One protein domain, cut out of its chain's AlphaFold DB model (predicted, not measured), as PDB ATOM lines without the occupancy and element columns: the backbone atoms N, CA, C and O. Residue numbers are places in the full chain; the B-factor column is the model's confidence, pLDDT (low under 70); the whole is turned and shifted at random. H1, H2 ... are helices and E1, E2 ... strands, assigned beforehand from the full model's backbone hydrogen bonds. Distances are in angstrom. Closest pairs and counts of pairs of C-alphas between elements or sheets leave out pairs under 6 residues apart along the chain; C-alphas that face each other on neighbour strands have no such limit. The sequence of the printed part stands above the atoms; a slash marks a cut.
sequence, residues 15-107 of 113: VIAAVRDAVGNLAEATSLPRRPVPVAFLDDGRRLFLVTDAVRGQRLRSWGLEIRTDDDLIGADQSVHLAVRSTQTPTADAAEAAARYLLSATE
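This is residues 15 to 107 of the 113 residues of an uncharacterized protein of Occultella aeris (UniProt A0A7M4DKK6). A strongly twisted sheet of four strands is covered on one face by two helices, H1 and H3, which pack side by side and run opposite ways; the other face has no named helix on it. Past the end of E3 the chain reaches away from the sheet through the short H2, and residues 73 to 78, of which 73 to 74 belong to H2, stick out. The printed part has 93 residues, with three named helices and four named strands in the order H1 E1 E2 E3 H2 E4 H3. The sheet's order is E1, E2, E3, E4, all antiparallel, and the class is mixed, helices and strands. The whole is compact, with a radius of gyration of the C-alphas of 13.1 A and spans of 36 by 26 by 18 A.

E1, residues 37 to 42, E2, residues 46 to 54, and E3, residues 60 to 69, form a meander, each strand the antiparallel neighbour of the one before. E1 and E2 are a hairpin, with N 37 and O 50 at 2.9 A, within hydrogen-bond range. E2 and E3 are a second hairpin, with N 49 and O 66 at 2.8 A. E4, residues 82 to 86, is antiparallel to E3, with N 65 and O 84 at 2.9 A; E1 and E4 are the edge strands. H1, residues 15 to 28, is on the sheet at a height of 9.1 A, over E2 and along it at 13 degrees on the local plane; its closest C-alphas to E1 are those of Val 15 and Ala 40, 5.8 A apart. H3, residues 92 to 106, is on the same face at a height of 8.6 A, over E3 and only just along it, at 29 degrees on the local plane; its closest C-alphas to E4 are those of Val 84 and Ala 98, 6.6 A apart. H1 and H3 touch, their closest C-alphas being those of Arg 20 and Ala 92, 4.5 A apart; they run opposite ways at a tilt of 37 degrees, only just steep. H2, residues 71 to 74, is not on the sheet and is apart from H1 and H3. In H3 every O i to N i+4 pair is within hydrogen-bond range, in H1 9 of 10 are, and H2 is too short for such a pair.

E3 is 26.8 A from first to last C-alpha, E2 25.8 A, E1 14.9 A and E4 13.8 A. H3 measures 21.2 A, H1 20.5 A and H2 5.4 A. H1 begins at C-alpha 15 (-21.662, 17.855, -28.045), E3 begins at C-alpha 60 (-25.099, 39.778, -35.210), and H3 ends at C-alpha 106 (-9.577, 17.334, -35.301).

The two C-alphas farthest apart, those of Gly 57 and Glu 107, are 38.7 A apart. The printed part has no cut and no long link. The mean pLDDT of the printed part is 80.4; residues 56 to 57, 70 to 81 and 107 are under 70.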
ATOM      1  N   VAL A  15     -22.531  16.703 -27.774       89.88
ATOM      2  CA  VAL A  15     -21.662  17.855 -28.045       89.88
ATOM      3  C   VAL A  15     -22.237  18.653 -29.204       89.88
ATOM      4  O   VAL A  15     -22.412  19.869 -29.106       89.88
ATOM      5  N   ILE A  16     -22.564  17.973 -30.303       91.25
ATOM      6  CA  ILE A  16     -23.110  18.639 -31.485       91.25
ATOM      7  C   ILE A  16     -24.502  19.216 -31.179       91.25
ATOM      8  O   ILE A  16     -24.798  20.334 -31.602       91.25
ATOM      9  N   ALA A  17     -25.326  18.515 -30.391       91.31
ATOM     10  CA  ALA A  17     -26.611  19.030 -29.921       91.31
ATOM     11  C   ALA A  17     -26.447  20.297 -29.061       91.31
ATOM     12  O   ALA A  17     -27.124  21.291 -29.314       91.31
ATOM     13  N   ALA A  18     -25.498  20.316 -28.117       91.25
ATOM     14  CA  ALA A  18     -25.229  21.497 -27.295       91.25
ATOM     15  C   ALA A  18     -24.813  22.715 -28.139       91.25
ATOM     16  O   ALA A  18     -25.275  23.833 -27.899       91.25
ATOM     17  N   VAL A  19     -23.979  22.507 -29.162       91.12
ATOM     18  CA  VAL A  19     -23.574  23.568 -30.097       91.12
ATOM     19  C   VAL A  19     -24.759  24.067 -30.926       91.12
ATOM     20  O   VAL A  19     -24.964  25.280 -31.034       91.12
ATOM     21  N   ARG A  20     -25.549  23.145 -31.488       91.44
ATOM     22  CA  ARG A  20     -26.768  23.450 -32.247       91.44
ATOM     23  C   ARG A  20     -27.714  24.324 -31.428       91.44
ATOM     24  O   ARG A  20     -28.144  25.375 -31.900       91.44
ATOM     25  N   ASP A  21     -27.995  23.907 -30.199       90.44
ATOM     26  CA  ASP A  21     -28.940  24.579 -29.310       90.44
ATOM     27  C   ASP A  21     -28.406  25.950 -28.873       90.44
ATOM     28  O   ASP A  21     -29.146  26.931 -28.865       90.44
ATOM     29  N   ALA A  22     -27.105  26.068 -28.586       89.44
ATOM     30  CA  ALA A  22     -26.486  27.345 -28.234       89.44
ATOM     31  C   ALA A  22     -26.598  28.384 -29.363       89.44
ATOM     32  O   ALA A  22     -26.941  29.542 -29.110       89.44
ATOM     33  N   VAL A  23     -26.336  27.984 -30.611       88.00
ATOM     34  CA  VAL A  23     -26.446  28.887 -31.769       88.00
ATOM     35  C   VAL A  23     -27.908  29.158 -32.135       88.00
ATOM     36  O   VAL A  23     -28.235  30.288 -32.493       88.00
ATOM     37  N   GLY A  24     -28.798  28.172 -31.993       87.06
ATOM     38  CA  GLY A  24     -30.244  28.367 -32.144       87.06
ATOM     39  C   GLY A  24     -30.778  29.417 -31.167       87.06
ATOM     40  O   GLY A  24     -31.376  30.404 -31.584       87.06
ATOM     41  N   ASN A  25     -30.437  29.287 -29.884       86.94
ATOM     42  CA  ASN A  25     -30.790  30.270 -28.859       86.94
ATOM     43  C   ASN A  25     -30.189  31.652 -29.149       86.94
ATOM     44  O   ASN A  25     -30.824  32.672 -28.890       86.94
ATOM     45  N   LEU A  26     -28.976  31.713 -29.713       85.06
ATOM     46  CA  LEU A  26     -28.360  32.977 -30.125       85.06
ATOM     47  C   LEU A  26     -29.163  33.677 -31.230       85.06
ATOM     48  O   LEU A  26     -29.248  34.904 -31.229       85.06
ATOM     49  N   ALA A  27     -29.744  32.921 -32.164       82.12
ATOM     50  CA  ALA A  27     -30.559  33.478 -33.239       82.12
ATOM     51  C   ALA A  27     -31.804  34.210 -32.710       82.12
ATOM     52  O   ALA A  27     -32.259  35.174 -33.328       82.12
ATOM     53  N   GLU A  28     -32.307  33.786 -31.550       83.75
ATOM     54  CA  GLU A  28     -33.483  34.346 -30.877       83.75
ATOM     55  C   GLU A  28     -33.126  35.347 -29.765       83.75
ATOM     56  O   GLU A  28     -33.993  36.043 -29.232       83.75
ATOM     57  N   ALA A  29     -31.845  35.450 -29.405       81.31
ATOM     58  CA  ALA A  29     -31.403  36.257 -28.282       81.31
ATOM     59  C   ALA A  29     -31.558  37.763 -28.551       81.31
ATOM     60  O   ALA A  29     -31.004  38.326 -29.496       81.31
ATOM     61  N   THR A  30     -32.221  38.464 -27.628       74.94
ATOM     62  CA  THR A  30     -32.326  39.934 -27.633       74.94
ATOM     63  C   THR A  30     -31.029  40.635 -27.224       74.94
ATOM     64  O   THR A  30     -30.867  41.834 -27.450       74.94
ATOM     65  N   SER A  31     -30.096  39.908 -26.604       78.75
ATOM     66  CA  SER A  31     -28.795  40.420 -26.177       78.75
ATOM     67  C   SER A  31     -27.688  39.428 -26.503       78.75
ATOM     68  O   SER A  31     -27.805  38.247 -26.186       78.75
ATOM     69  N   LEU A  32     -26.595  39.927 -27.077       78.88
ATOM     70  CA  LEU A  32     -25.478  39.100 -27.521       78.88
ATOM     71  C   LEU A  32     -24.361  39.052 -26.466       78.88
ATOM     72  O   LEU A  32     -24.116  40.057 -25.779       78.88
ATOM     73  N   PRO A  33     -23.666  37.911 -26.331       76.50
ATOM     74  CA  PRO A  33     -22.533  37.802 -25.428       76.50
ATOM     75  C   PRO A  33     -21.388  38.716 -25.884       76.50
ATOM     76  O   PRO A  33     -21.103  38.868 -27.068       76.50
ATOM     77  N   ARG A  34     -20.712  39.358 -24.921       74.12
ATOM     78  CA  ARG A  34     -19.602  40.296 -25.198       74.12
ATOM     79  C   ARG A  34     -18.258  39.612 -25.455       74.12
ATOM     80  O   ARG A  34     -17.296  40.287 -25.808       74.12
ATOM     81  N   ARG A  35     -18.152  38.321 -25.161       74.75
ATOM     82  CA  ARG A  35     -16.917  37.533 -25.210       74.75
ATOM     83  C   ARG A  35     -17.238  36.135 -25.735       74.75
ATOM     84  O   ARG A  35     -18.396  35.734 -25.610       74.75
ATOM     85  N   PRO A  36     -16.242  35.404 -26.267       82.88
ATOM     86  CA  PRO A  36     -16.404  33.992 -26.582       82.88
ATOM     87  C   PRO A  36     -16.993  33.222 -25.397       82.88
ATOM     88  O   PRO A  36     -16.560  33.415 -24.258       82.88
ATOM     89  N   VAL A  37     -17.984  32.376 -25.667       85.19
ATOM     90  CA  VAL A  37     -18.688  31.588 -24.650       85.19
ATOM     91  C   VAL A  37     -18.337  30.114 -24.845       85.19
ATOM     92  O   VAL A  37     -18.505  29.618 -25.958       85.19
ATOM     93  N   PRO A  38     -17.850  29.396 -23.819       88.19
ATOM     94  CA  PRO A  38     -17.694  27.949 -23.910       88.19
ATOM     95  C   PRO A  38     -19.077  27.295 -24.005       88.19
ATOM     96  O   PRO A  38     -19.956  27.599 -23.200       88.19
ATOM     97  N   VAL A  39     -19.267  26.409 -24.982       90.69
ATOM     98  CA  VAL A  39     -20.564  25.757 -25.245       90.69
ATOM     99  C   VAL A  39     -20.523  24.238 -25.100       90.69
ATOM    100  O   VAL A  39     -21.560  23.645 -24.824       90.69
ATOM    101  N   ALA A  40     -19.353  23.603 -25.221       89.06
ATOM    102  CA  ALA A  40     -19.199  22.172 -24.960       89.06
ATOM    103  C   ALA A  40     -17.771  21.807 -24.516       89.06
ATOM    104  O   ALA A  40     -16.801  22.467 -24.901       89.06
ATOM    105  N   PHE A  41     -17.663  20.742 -23.718       87.12
ATOM    106  CA  PHE A  41     -16.406  20.098 -23.331       87.12
ATOM    107  C   PHE A  41     -16.295  18.750 -24.047       87.12
ATOM    108  O   PHE A  41     -17.278  18.010 -24.112       87.12
ATOM    109  N   LEU A  42     -15.118  18.460 -24.589       84.88
ATOM    110  CA  LEU A  42     -14.766  17.196 -25.224       84.88
ATOM    111  C   LEU A  42     -13.958  16.362 -24.225       84.88
ATOM    112  O   LEU A  42     -13.178  16.905 -23.445       84.88
ATOM    113  N   ASP A  43     -14.153  15.049 -24.232       82.56
ATOM    114  CA  ASP A  43     -13.553  14.107 -23.278       82.56
ATOM    115  C   ASP A  43     -12.019  14.038 -23.332       82.56
ATOM    116  O   ASP A  43     -11.380  13.615 -22.371       82.56
ATOM    117  N   ASP A  44     -11.422  14.519 -24.413       78.75
ATOM    118  CA  ASP A  44      -9.985  14.536 -24.647       78.75
ATOM    119  C   ASP A  44      -9.295  15.861 -24.281       78.75
ATOM    120  O   ASP A  44      -8.228  16.182 -24.804       78.75
ATOM    121  N   GLY A  45      -9.889  16.633 -23.367       79.12
ATOM    122  CA  GLY A  45      -9.291  17.876 -22.861       79.12
ATOM    123  C   GLY A  45      -9.431  19.054 -23.825       79.12
ATOM    124  O   GLY A  45      -8.637  19.995 -23.798       79.12
ATOM    125  N   ARG A  46     -10.431  19.014 -24.712       84.25
ATOM    126  CA  ARG A  46     -10.730  20.097 -25.658       84.25
ATOM    127  C   ARG A  46     -12.045  20.796 -25.325       84.25
ATOM    128  O   ARG A  46     -12.957  20.233 -24.726       84.25
ATOM    129  N   ARG A  47     -12.169  22.059 -25.725       87.56
ATOM    130  CA  ARG A  47     -13.338  22.915 -25.485       87.56
ATOM    131  C   ARG A  47     -13.785  23.594 -26.763       87.56
ATOM    132  O   ARG A  47     -12.967  24.166 -27.478       87.56
ATOM    133  N   LEU A  48     -15.093  23.588 -26.995       88.75
ATOM    134  CA  LEU A  48     -15.743  24.332 -28.067       88.75
ATOM    135  C   LEU A  48     -16.239  25.681 -27.545       88.75
ATOM    136  O   LEU A  48     -16.977  25.750 -26.558       88.75
ATOM    137  N   PHE A  49     -15.868  26.746 -28.244       89.38
ATOM    138  CA  PHE A  49     -16.271  28.116 -27.966       89.38
ATOM    139  C   PHE A  49     -17.123  28.663 -29.102       89.38
ATOM    140  O   PHE A  49     -16.773  28.546 -30.274       89.38
ATOM    141  N   LEU A  50     -18.210  29.334 -28.736       89.19
ATOM    142  CA  LEU A  50     -18.988  30.178 -29.624       89.19
ATOM    143  C   LEU A  50     -18.420  31.597 -29.587       89.19
ATOM    144  O   LEU A  50     -18.433  32.267 -28.552       89.19
ATOM    145  N   VAL A  51     -17.934  32.058 -30.733       87.44
ATOM    146  CA  VAL A  51     -17.427  33.412 -30.949       87.44
ATOM    147  C   VAL A  51     -18.485  34.203 -31.700       87.44
ATOM    148  O   VAL A  51     -18.948  33.784 -32.755       87.44
ATOM    149  N   THR A  52     -18.863  35.365 -31.185       86.12
ATOM    150  CA  THR A  52     -19.857  36.236 -31.820       86.12
ATOM    151  C   THR A  52     -19.267  37.611 -32.053       86.12
ATOM    152  O   THR A  52     -18.669  38.181 -31.141       86.12
ATOM    153  N   ASP A  53     -19.480  38.163 -33.243       80.56
ATOM    154  CA  ASP A  53     -19.174  39.557 -33.540       80.56
ATOM    155  C   ASP A  53     -20.465  40.346 -33.753       80.56
ATOM    156  O   ASP A  53     -21.266  40.080 -34.662       80.56
ATOM    157  N   ALA A  54     -20.656  41.331 -32.887       75.06
ATOM    158  CA  ALA A  54     -21.796  42.217 -32.911       75.06
ATOM    159  C   ALA A  54     -21.395  43.631 -32.518       75.06
ATOM    160  O   ALA A  54     -20.635  43.863 -31.577       75.06
ATOM    161  N   VAL A  55     -21.992  44.597 -33.208       74.00
ATOM    162  CA  VAL A  55     -21.888  46.005 -32.833       74.00
ATOM    163  C   VAL A  55     -22.978  46.312 -31.807       74.00
ATOM    164  O   VAL A  55     -24.081  45.770 -31.868       74.00
ATOM    165  N   ARG A  56     -22.682  47.173 -30.831       69.44
ATOM    166  CA  ARG A  56     -23.621  47.528 -29.759       69.44
ATOM    167  C   ARG A  56     -24.962  48.001 -30.336       69.44
ATOM    168  O   ARG A  56     -24.997  48.948 -31.115       69.44
ATOM    169  N   GLY A  57     -26.051  47.353 -29.917       65.31
ATOM    170  CA  GLY A  57     -27.409  47.680 -30.367       65.31
ATOM    171  C   GLY A  57     -27.711  47.283 -31.817       65.31
ATOM    172  O   GLY A  57     -28.682  47.773 -32.382       65.31
ATOM    173  N   GLN A  58     -26.879  46.439 -32.431       70.38
ATOM    174  CA  GLN A  58     -27.041  45.965 -33.803       70.38
ATOM    175  C   GLN A  58     -27.176  44.439 -33.840       70.38
ATOM    176  O   GLN A  58     -26.799  43.735 -32.902       70.38
ATOM    177  N   ARG A  59     -27.700  43.937 -34.962       75.12
ATOM    178  CA  ARG A  59     -27.791  42.505 -35.255       75.12
ATOM    179  C   ARG A  59     -26.391  41.881 -35.359       75.12
ATOM    180  O   ARG A  59     -25.430  42.553 -35.739       75.12
ATOM    181  N   LEU A  60     -26.301  40.592 -35.036       78.56
ATOM    182  CA  LEU A  60     -25.099  39.778 -35.210       78.56
ATOM    183  C   LEU A  60     -24.574  39.888 -36.653       78.56
ATOM    184  O   LEU A  60     -25.338  39.693 -37.598       78.56
ATOM    185  N   ARG A  61     -23.284  40.213 -36.814       79.88
ATOM    186  CA  ARG A  61     -22.625  40.333 -38.130       79.88
ATOM    187  C   ARG A  61     -21.981  39.030 -38.564       79.88
ATOM    188  O   ARG A  61     -22.009  38.685 -39.740       79.88
ATOM    189  N   SER A  62     -21.353  38.350 -37.615       84.25
ATOM    190  CA  SER A  62     -20.752  37.047 -37.837       84.25
ATOM    191  C   SER A  62     -20.728  36.245 -36.549       84.25
ATOM    192  O   SER A  62     -20.789  36.793 -35.445       84.25
ATOM    193  N   TRP A  63     -20.633  34.938 -36.705       87.56
ATOM    194  CA  TRP A  63     -20.384  34.006 -35.623       87.56
ATOM    195  C   TRP A  63     -19.325  33.004 -36.052       87.56
ATOM    196  O   TRP A  63     -19.003  32.868 -37.234       87.56
ATOM    197  N   GLY A  64     -18.770  32.301 -35.084       89.56
ATOM    198  CA  GLY A  64     -17.861  31.214 -35.343       89.56
ATOM    199  C   GLY A  64     -17.802  30.229 -34.199       89.56
ATOM    200  O   GLY A  64     -18.191  30.535 -33.073       89.56
ATOM    201  N   LEU A  65     -17.309  29.044 -34.519       90.75
ATOM    202  CA  LEU A  65     -16.976  28.011 -33.558       90.75
ATOM    203  C   LEU A  65     -15.470  27.841 -33.549       90.75
ATOM    204  O   LEU A  65     -14.835  27.903 -34.599       90.75
ATOM    205  N   GLU A  66     -14.921  27.635 -32.367       89.06
ATOM    206  CA  GLU A  66     -13.493  27.497 -32.133       89.06
ATOM    207  C   GLU A  66     -13.257  26.331 -31.179       89.06
ATOM    208  O   GLU A  66     -13.886  26.275 -30.124       89.06
ATOM    209  N   ILE A  67     -12.362  25.411 -31.539       86.94
ATOM    210  CA  ILE A  67     -11.886  24.358 -30.637       86.94
ATOM    211  C   ILE A  67     -10.555  24.803 -30.038       86.94
ATOM    212  O   ILE A  67      -9.663  25.225 -30.772       86.94
ATOM    213  N   ARG A  68     -10.426  24.690 -28.713       83.56
ATOM    214  CA  ARG A  68      -9.148  24.822 -28.002       83.56
ATOM    215  C   ARG A  68      -8.832  23.573 -27.204       83.56
ATOM    216  O   ARG A  68      -9.741  22.989 -26.622       83.56
ATOM    217  N   THR A  69      -7.565  23.211 -27.135       77.88
ATOM    218  CA  THR A  69      -7.028  22.188 -26.232       77.88
ATOM    219  C   THR A  69      -6.636  22.806 -24.885       77.88
ATOM    220  O   THR A  69      -6.467  24.022 -24.780       77.88
ATOM    221  N   ASP A  70      -6.498  21.990 -23.841       69.75
ATOM    222  CA  ASP A  70      -6.005  22.451 -22.537       69.75
ATOM    223  C   ASP A  70      -4.584  23.050 -22.624       69.75
ATOM    224  O   ASP A  70      -4.302  24.031 -21.933       69.75
ATOM    225  N   ASP A  71      -3.727  22.560 -23.530       63.12
ATOM    226  CA  ASP A  71      -2.393  23.133 -23.774       63.12
ATOM    227  C   ASP A  71      -2.483  24.584 -24.293       63.12
ATOM    228  O   ASP A  71      -1.679  25.441 -23.910       63.12
ATOM    229  N   ASP A  72      -3.534  24.907 -25.057       61.72
ATOM    230  CA  ASP A  72      -3.810  26.254 -25.585       61.72
ATOM    231  C   ASP A  72      -4.187  27.266 -24.499       61.72
ATOM    232  O   ASP A  72      -4.146  28.481 -24.712       61.72
ATOM    233  N   LEU A  73      -4.634  26.784 -23.337       59.47
ATOM    234  CA  LEU A  73      -5.059  27.627 -22.223       59.47
ATOM    235  C   LEU A  73      -3.899  27.951 -21.268       59.47
ATOM    236  O   LEU A  73      -4.041  28.860 -20.446       59.47
ATOM    237  N   ILE A  74      -2.779  27.224 -21.369       59.06
ATOM    238  CA  ILE A  74      -1.687  27.233 -20.383       59.06
ATOM    239  C   ILE A  74      -0.325  27.624 -21.009       59.06
ATOM    240  O   ILE A  74       0.535  28.125 -20.285       59.06
ATOM    241  N   GLY A  75      -0.112  27.478 -22.328       49.16
ATOM    242  CA  GLY A  75       1.210  27.636 -22.963       49.16
ATOM    243  C   GLY A  75       1.267  28.532 -24.210       49.16
ATOM    244  O   GLY A  75       0.294  28.689 -24.933       49.16
ATOM    245  N   ALA A  76       2.439  29.132 -24.450       45.91
ATOM    246  CA  ALA A  76       2.718  30.165 -25.459       45.91
ATOM    247  C   ALA A  76       3.022  29.655 -26.887       45.91
ATOM    248  O   ALA A  76       3.413  30.456 -27.736       45.91
ATOM    249  N   ASP A  77       2.845  28.363 -27.164       48.78
ATOM    250  CA  ASP A  77       3.189  27.750 -28.449       48.78
ATOM    251  C   ASP A  77       1.963  27.179 -29.164       48.78
ATOM    252  O   ASP A  77       0.984  26.784 -28.541       48.78
ATOM    253  N   GLN A  78       2.039  27.200 -30.495       48.97
ATOM    254  CA  GLN A  78       0.971  27.055 -31.490       48.97
ATOM    255  C   GLN A  78       0.059  25.834 -31.292       48.97
ATOM    256  O   GLN A  78       0.163  24.815 -31.970       48.97
ATOM    257  N   SER A  79      -0.902  26.006 -30.403       50.28
ATOM    258  CA  SER A  79      -2.235  25.429 -30.409       50.28
ATOM    259  C   SER A  79      -2.786  25.157 -31.805       50.28
ATOM    260  O   SER A  79      -2.803  26.060 -32.650       50.28
ATOM    261  N   VAL A  80      -3.329  23.958 -32.042       55.75
ATOM    262  CA  VAL A  80      -4.147  23.688 -33.236       55.75
ATOM    263  C   VAL A  80      -5.480  24.415 -33.070       55.75
ATOM    264  O   VAL A  80      -6.479  23.869 -32.611       55.75
ATOM    265  N   HIS A  81      -5.472  25.693 -33.433       65.94
ATOM    266  CA  HIS A  81      -6.636  26.563 -33.428       65.94
ATOM    267  C   HIS A  81      -7.480  26.284 -34.670       65.94
ATOM    268  O   HIS A  81      -7.252  26.845 -35.742       65.94
ATOM    269  N   LEU A  82      -8.444  25.373 -34.545       74.25
ATOM    270  CA  LEU A  82      -9.413  25.118 -35.606       74.25
ATOM    271  C   LEU A  82     -10.679  25.921 -35.339       74.25
ATOM    272  O   LEU A  82     -11.347  25.756 -34.317       74.25
ATOM    273  N   ALA A  83     -10.997  26.805 -36.283       83.81
ATOM    274  CA  ALA A  83     -12.157  27.668 -36.200       83.81
ATOM    275  C   ALA A  83     -12.921  27.724 -37.525       83.81
ATOM    276  O   ALA A  83     -12.337  27.796 -38.606       83.81
ATOM    277  N   VAL A  84     -14.248  27.748 -37.428       86.25
ATOM    278  CA  VAL A  84     -15.155  28.062 -38.537       86.25
ATOM    279  C   VAL A  84     -15.783  29.411 -38.249       86.25
ATOM    280  O   VAL A  84     -16.249  29.645 -37.138       86.25
ATOM    281  N   ARG A  85     -15.823  30.298 -39.246       88.19
ATOM    282  CA  ARG A  85     -16.541  31.575 -39.170       88.19
ATOM    283  C   ARG A  85     -17.574  31.669 -40.280       88.19
ATOM    284  O   ARG A  85     -17.300  31.294 -41.416       88.19
ATOM    285  N   SER A  86     -18.734  32.220 -39.952       82.88
ATOM    286  CA  SER A  86     -19.827  32.468 -40.883       82.88
ATOM    287  C   SER A  86     -20.381  33.877 -40.702       82.88
ATOM    288  O   SER A  86     -20.578  34.356 -39.586       82.88
ATOM    289  N   THR A  87     -20.642  34.545 -41.824       85.25
ATOM    290  CA  THR A  87     -21.394  35.809 -41.895       85.25
ATOM    291  C   THR A  87     -22.881  35.578 -42.163       85.25
ATOM    292  O   THR A  87     -23.653  36.531 -42.245       85.25
ATOM    293  N   GLN A  88     -23.297  34.317 -42.324       81.50
ATOM    294  CA  GLN A  88     -24.697  33.959 -42.499       81.50
ATOM    295  C   GLN A  88     -25.446  34.053 -41.170       81.50
ATOM    296  O   GLN A  88     -24.850  34.001 -40.088       81.50
ATOM    297  N   THR A  89     -26.773  34.147 -41.262       82.56
ATOM    298  CA  THR A  89     -27.657  34.053 -40.098       82.56
ATOM    299  C   THR A  89     -27.301  32.805 -39.277       82.56
ATOM    300  O   THR A  89     -27.165  31.730 -39.861       82.56
ATOM    301  N   PRO A  90     -27.132  32.922 -37.950       84.44
ATOM    302  CA  PRO A  90     -26.905  31.771 -37.086       84.44
ATOM    303  C   PRO A  90     -28.142  30.874 -37.124       84.44
ATOM    304  O   PRO A  90     -29.244  31.324 -36.818       84.44
ATOM    305  N   THR A  91     -27.971  29.621 -37.531       86.31
ATOM    306  CA  THR A  91     -29.029  28.608 -37.494       86.31
ATOM    307  C   THR A  91     -28.515  27.355 -36.805       86.31
ATOM    308  O   THR A  91     -27.314  27.072 -36.820       86.31
ATOM    309  N   ALA A  92     -29.443  26.600 -36.220       86.69
ATOM    310  CA  ALA A  92     -29.185  25.291 -35.633       86.69
ATOM    311  C   ALA A  92     -28.453  24.364 -36.625       86.69
ATOM    312  O   ALA A  92     -27.388  23.840 -36.309       86.69
ATOM    313  N   ASP A  93     -28.961  24.236 -37.853       87.94
ATOM    314  CA  ASP A  93     -28.383  23.345 -38.869       87.94
ATOM    315  C   ASP A  93     -26.966  23.746 -39.283       87.94
ATOM    316  O   ASP A  93     -26.082  22.897 -39.418       87.94
ATOM    317  N   ALA A  94     -26.715  25.049 -39.450       86.62
ATOM    318  CA  ALA A  94     -25.383  25.539 -39.789       86.62
ATOM    319  C   ALA A  94     -24.384  25.276 -38.652       86.62
ATOM    320  O   ALA A  94     -23.223  24.956 -38.910       86.62
ATOM    321  N   ALA A  95     -24.829  25.384 -37.399       88.06
ATOM    322  CA  ALA A  95     -24.017  25.083 -36.227       88.06
ATOM    323  C   ALA A  95     -23.713  23.586 -36.102       88.06
ATOM    324  O   ALA A  95     -22.567  23.220 -35.851       88.06
ATOM    325  N   GLU A  96     -24.702  22.725 -36.354       90.88
ATOM    326  CA  GLU A  96     -24.518  21.274 -36.410       90.88
ATOM    327  C   GLU A  96     -23.502  20.886 -37.499       90.88
ATOM    328  O   GLU A  96     -22.565  20.128 -37.235       90.88
ATOM    329  N   ALA A  97     -23.623  21.453 -38.703       89.50
ATOM    330  CA  ALA A  97     -22.684  21.205 -39.796       89.50
ATOM    331  C   ALA A  97     -21.259  21.690 -39.471       89.50
ATOM    332  O   ALA A  97     -20.290  20.963 -39.698       89.50
ATOM    333  N   ALA A  98     -21.122  22.893 -38.905       89.38
ATOM    334  CA  ALA A  98     -19.827  23.451 -38.519       89.38
ATOM    335  C   ALA A  98     -19.156  22.647 -37.393       89.38
ATOM    336  O   ALA A  98     -17.950  22.408 -37.453       89.38
ATOM    337  N   ALA A  99     -19.926  22.187 -36.402       88.88
ATOM    338  CA  ALA A  99     -19.428  21.324 -35.335       88.88
ATOM    339  C   ALA A  99     -18.939  19.978 -35.882       88.88
ATOM    340  O   ALA A  99     -17.817  19.577 -35.586       88.88
ATOM    341  N   ARG A 100     -19.732  19.317 -36.740       90.00
ATOM    342  CA  ARG A 100     -19.328  18.064 -37.408       90.00
ATOM    343  C   ARG A 100     -18.026  18.237 -38.184       90.00
ATOM    344  O   ARG A 100     -17.125  17.414 -38.052       90.00
ATOM    345  N   TYR A 101     -17.918  19.316 -38.961       87.75
ATOM    346  CA  TYR A 101     -16.702  19.632 -39.705       87.75
ATOM    347  C   TYR A 101     -15.497  19.784 -38.771       87.75
ATOM    348  O   TYR A 101     -14.498  19.092 -38.956       87.75
ATOM    349  N   LEU A 102     -15.604  20.639 -37.749       86.56
ATOM    350  CA  LEU A 102     -14.512  20.894 -36.810       86.56
ATOM    351  C   LEU A 102     -14.065  19.621 -36.088       86.56
ATOM    352  O   LEU A 102     -12.872  19.333 -36.064       86.56
ATOM    353  N   LEU A 103     -15.008  18.829 -35.575       84.62
ATOM    354  CA  LEU A 103     -14.701  17.571 -34.897       84.62
ATOM    355  C   LEU A 103     -13.990  16.598 -35.846       84.62
ATOM    356  O   LEU A 103     -12.911  16.119 -35.507       84.62
ATOM    357  N   SER A 104     -14.497  16.412 -37.070       85.00
ATOM    358  CA  SER A 104     -13.862  15.539 -38.070       85.00
ATOM    359  C   SER A 104     -12.455  15.992 -38.479       85.00
ATOM    360  O   SER A 104     -11.581  15.162 -38.707       85.00
ATOM    361  N   ALA A 105     -12.211  17.304 -38.537       81.69
ATOM    362  CA  ALA A 105     -10.907  17.871 -38.878       81.69
ATOM    363  C   ALA A 105      -9.892  17.742 -37.730       81.69
ATOM    364  O   ALA A 105      -8.688  17.851 -37.954       81.69
ATOM    365  N   THR A 106     -10.384  17.522 -36.510       72.56
ATOM    366  CA  THR A 106      -9.577  17.334 -35.301       72.56
ATOM    367  C   THR A 106      -9.433  15.877 -34.861       72.56
ATOM    368  O   THR A 106      -8.702  15.613 -33.904       72.56
ATOM    369  N   GLU A 107     -10.135  14.928 -35.486       68.75
ATOM    370  CA  GLU A 107      -9.896  13.510 -35.225       68.75
ATOM    371  C   GLU A 107      -8.466  13.183 -35.676       68.75
ATOM    372  O   GLU A 107      -8.095  13.502 -36.811       68.75
TER     373      GLU A 107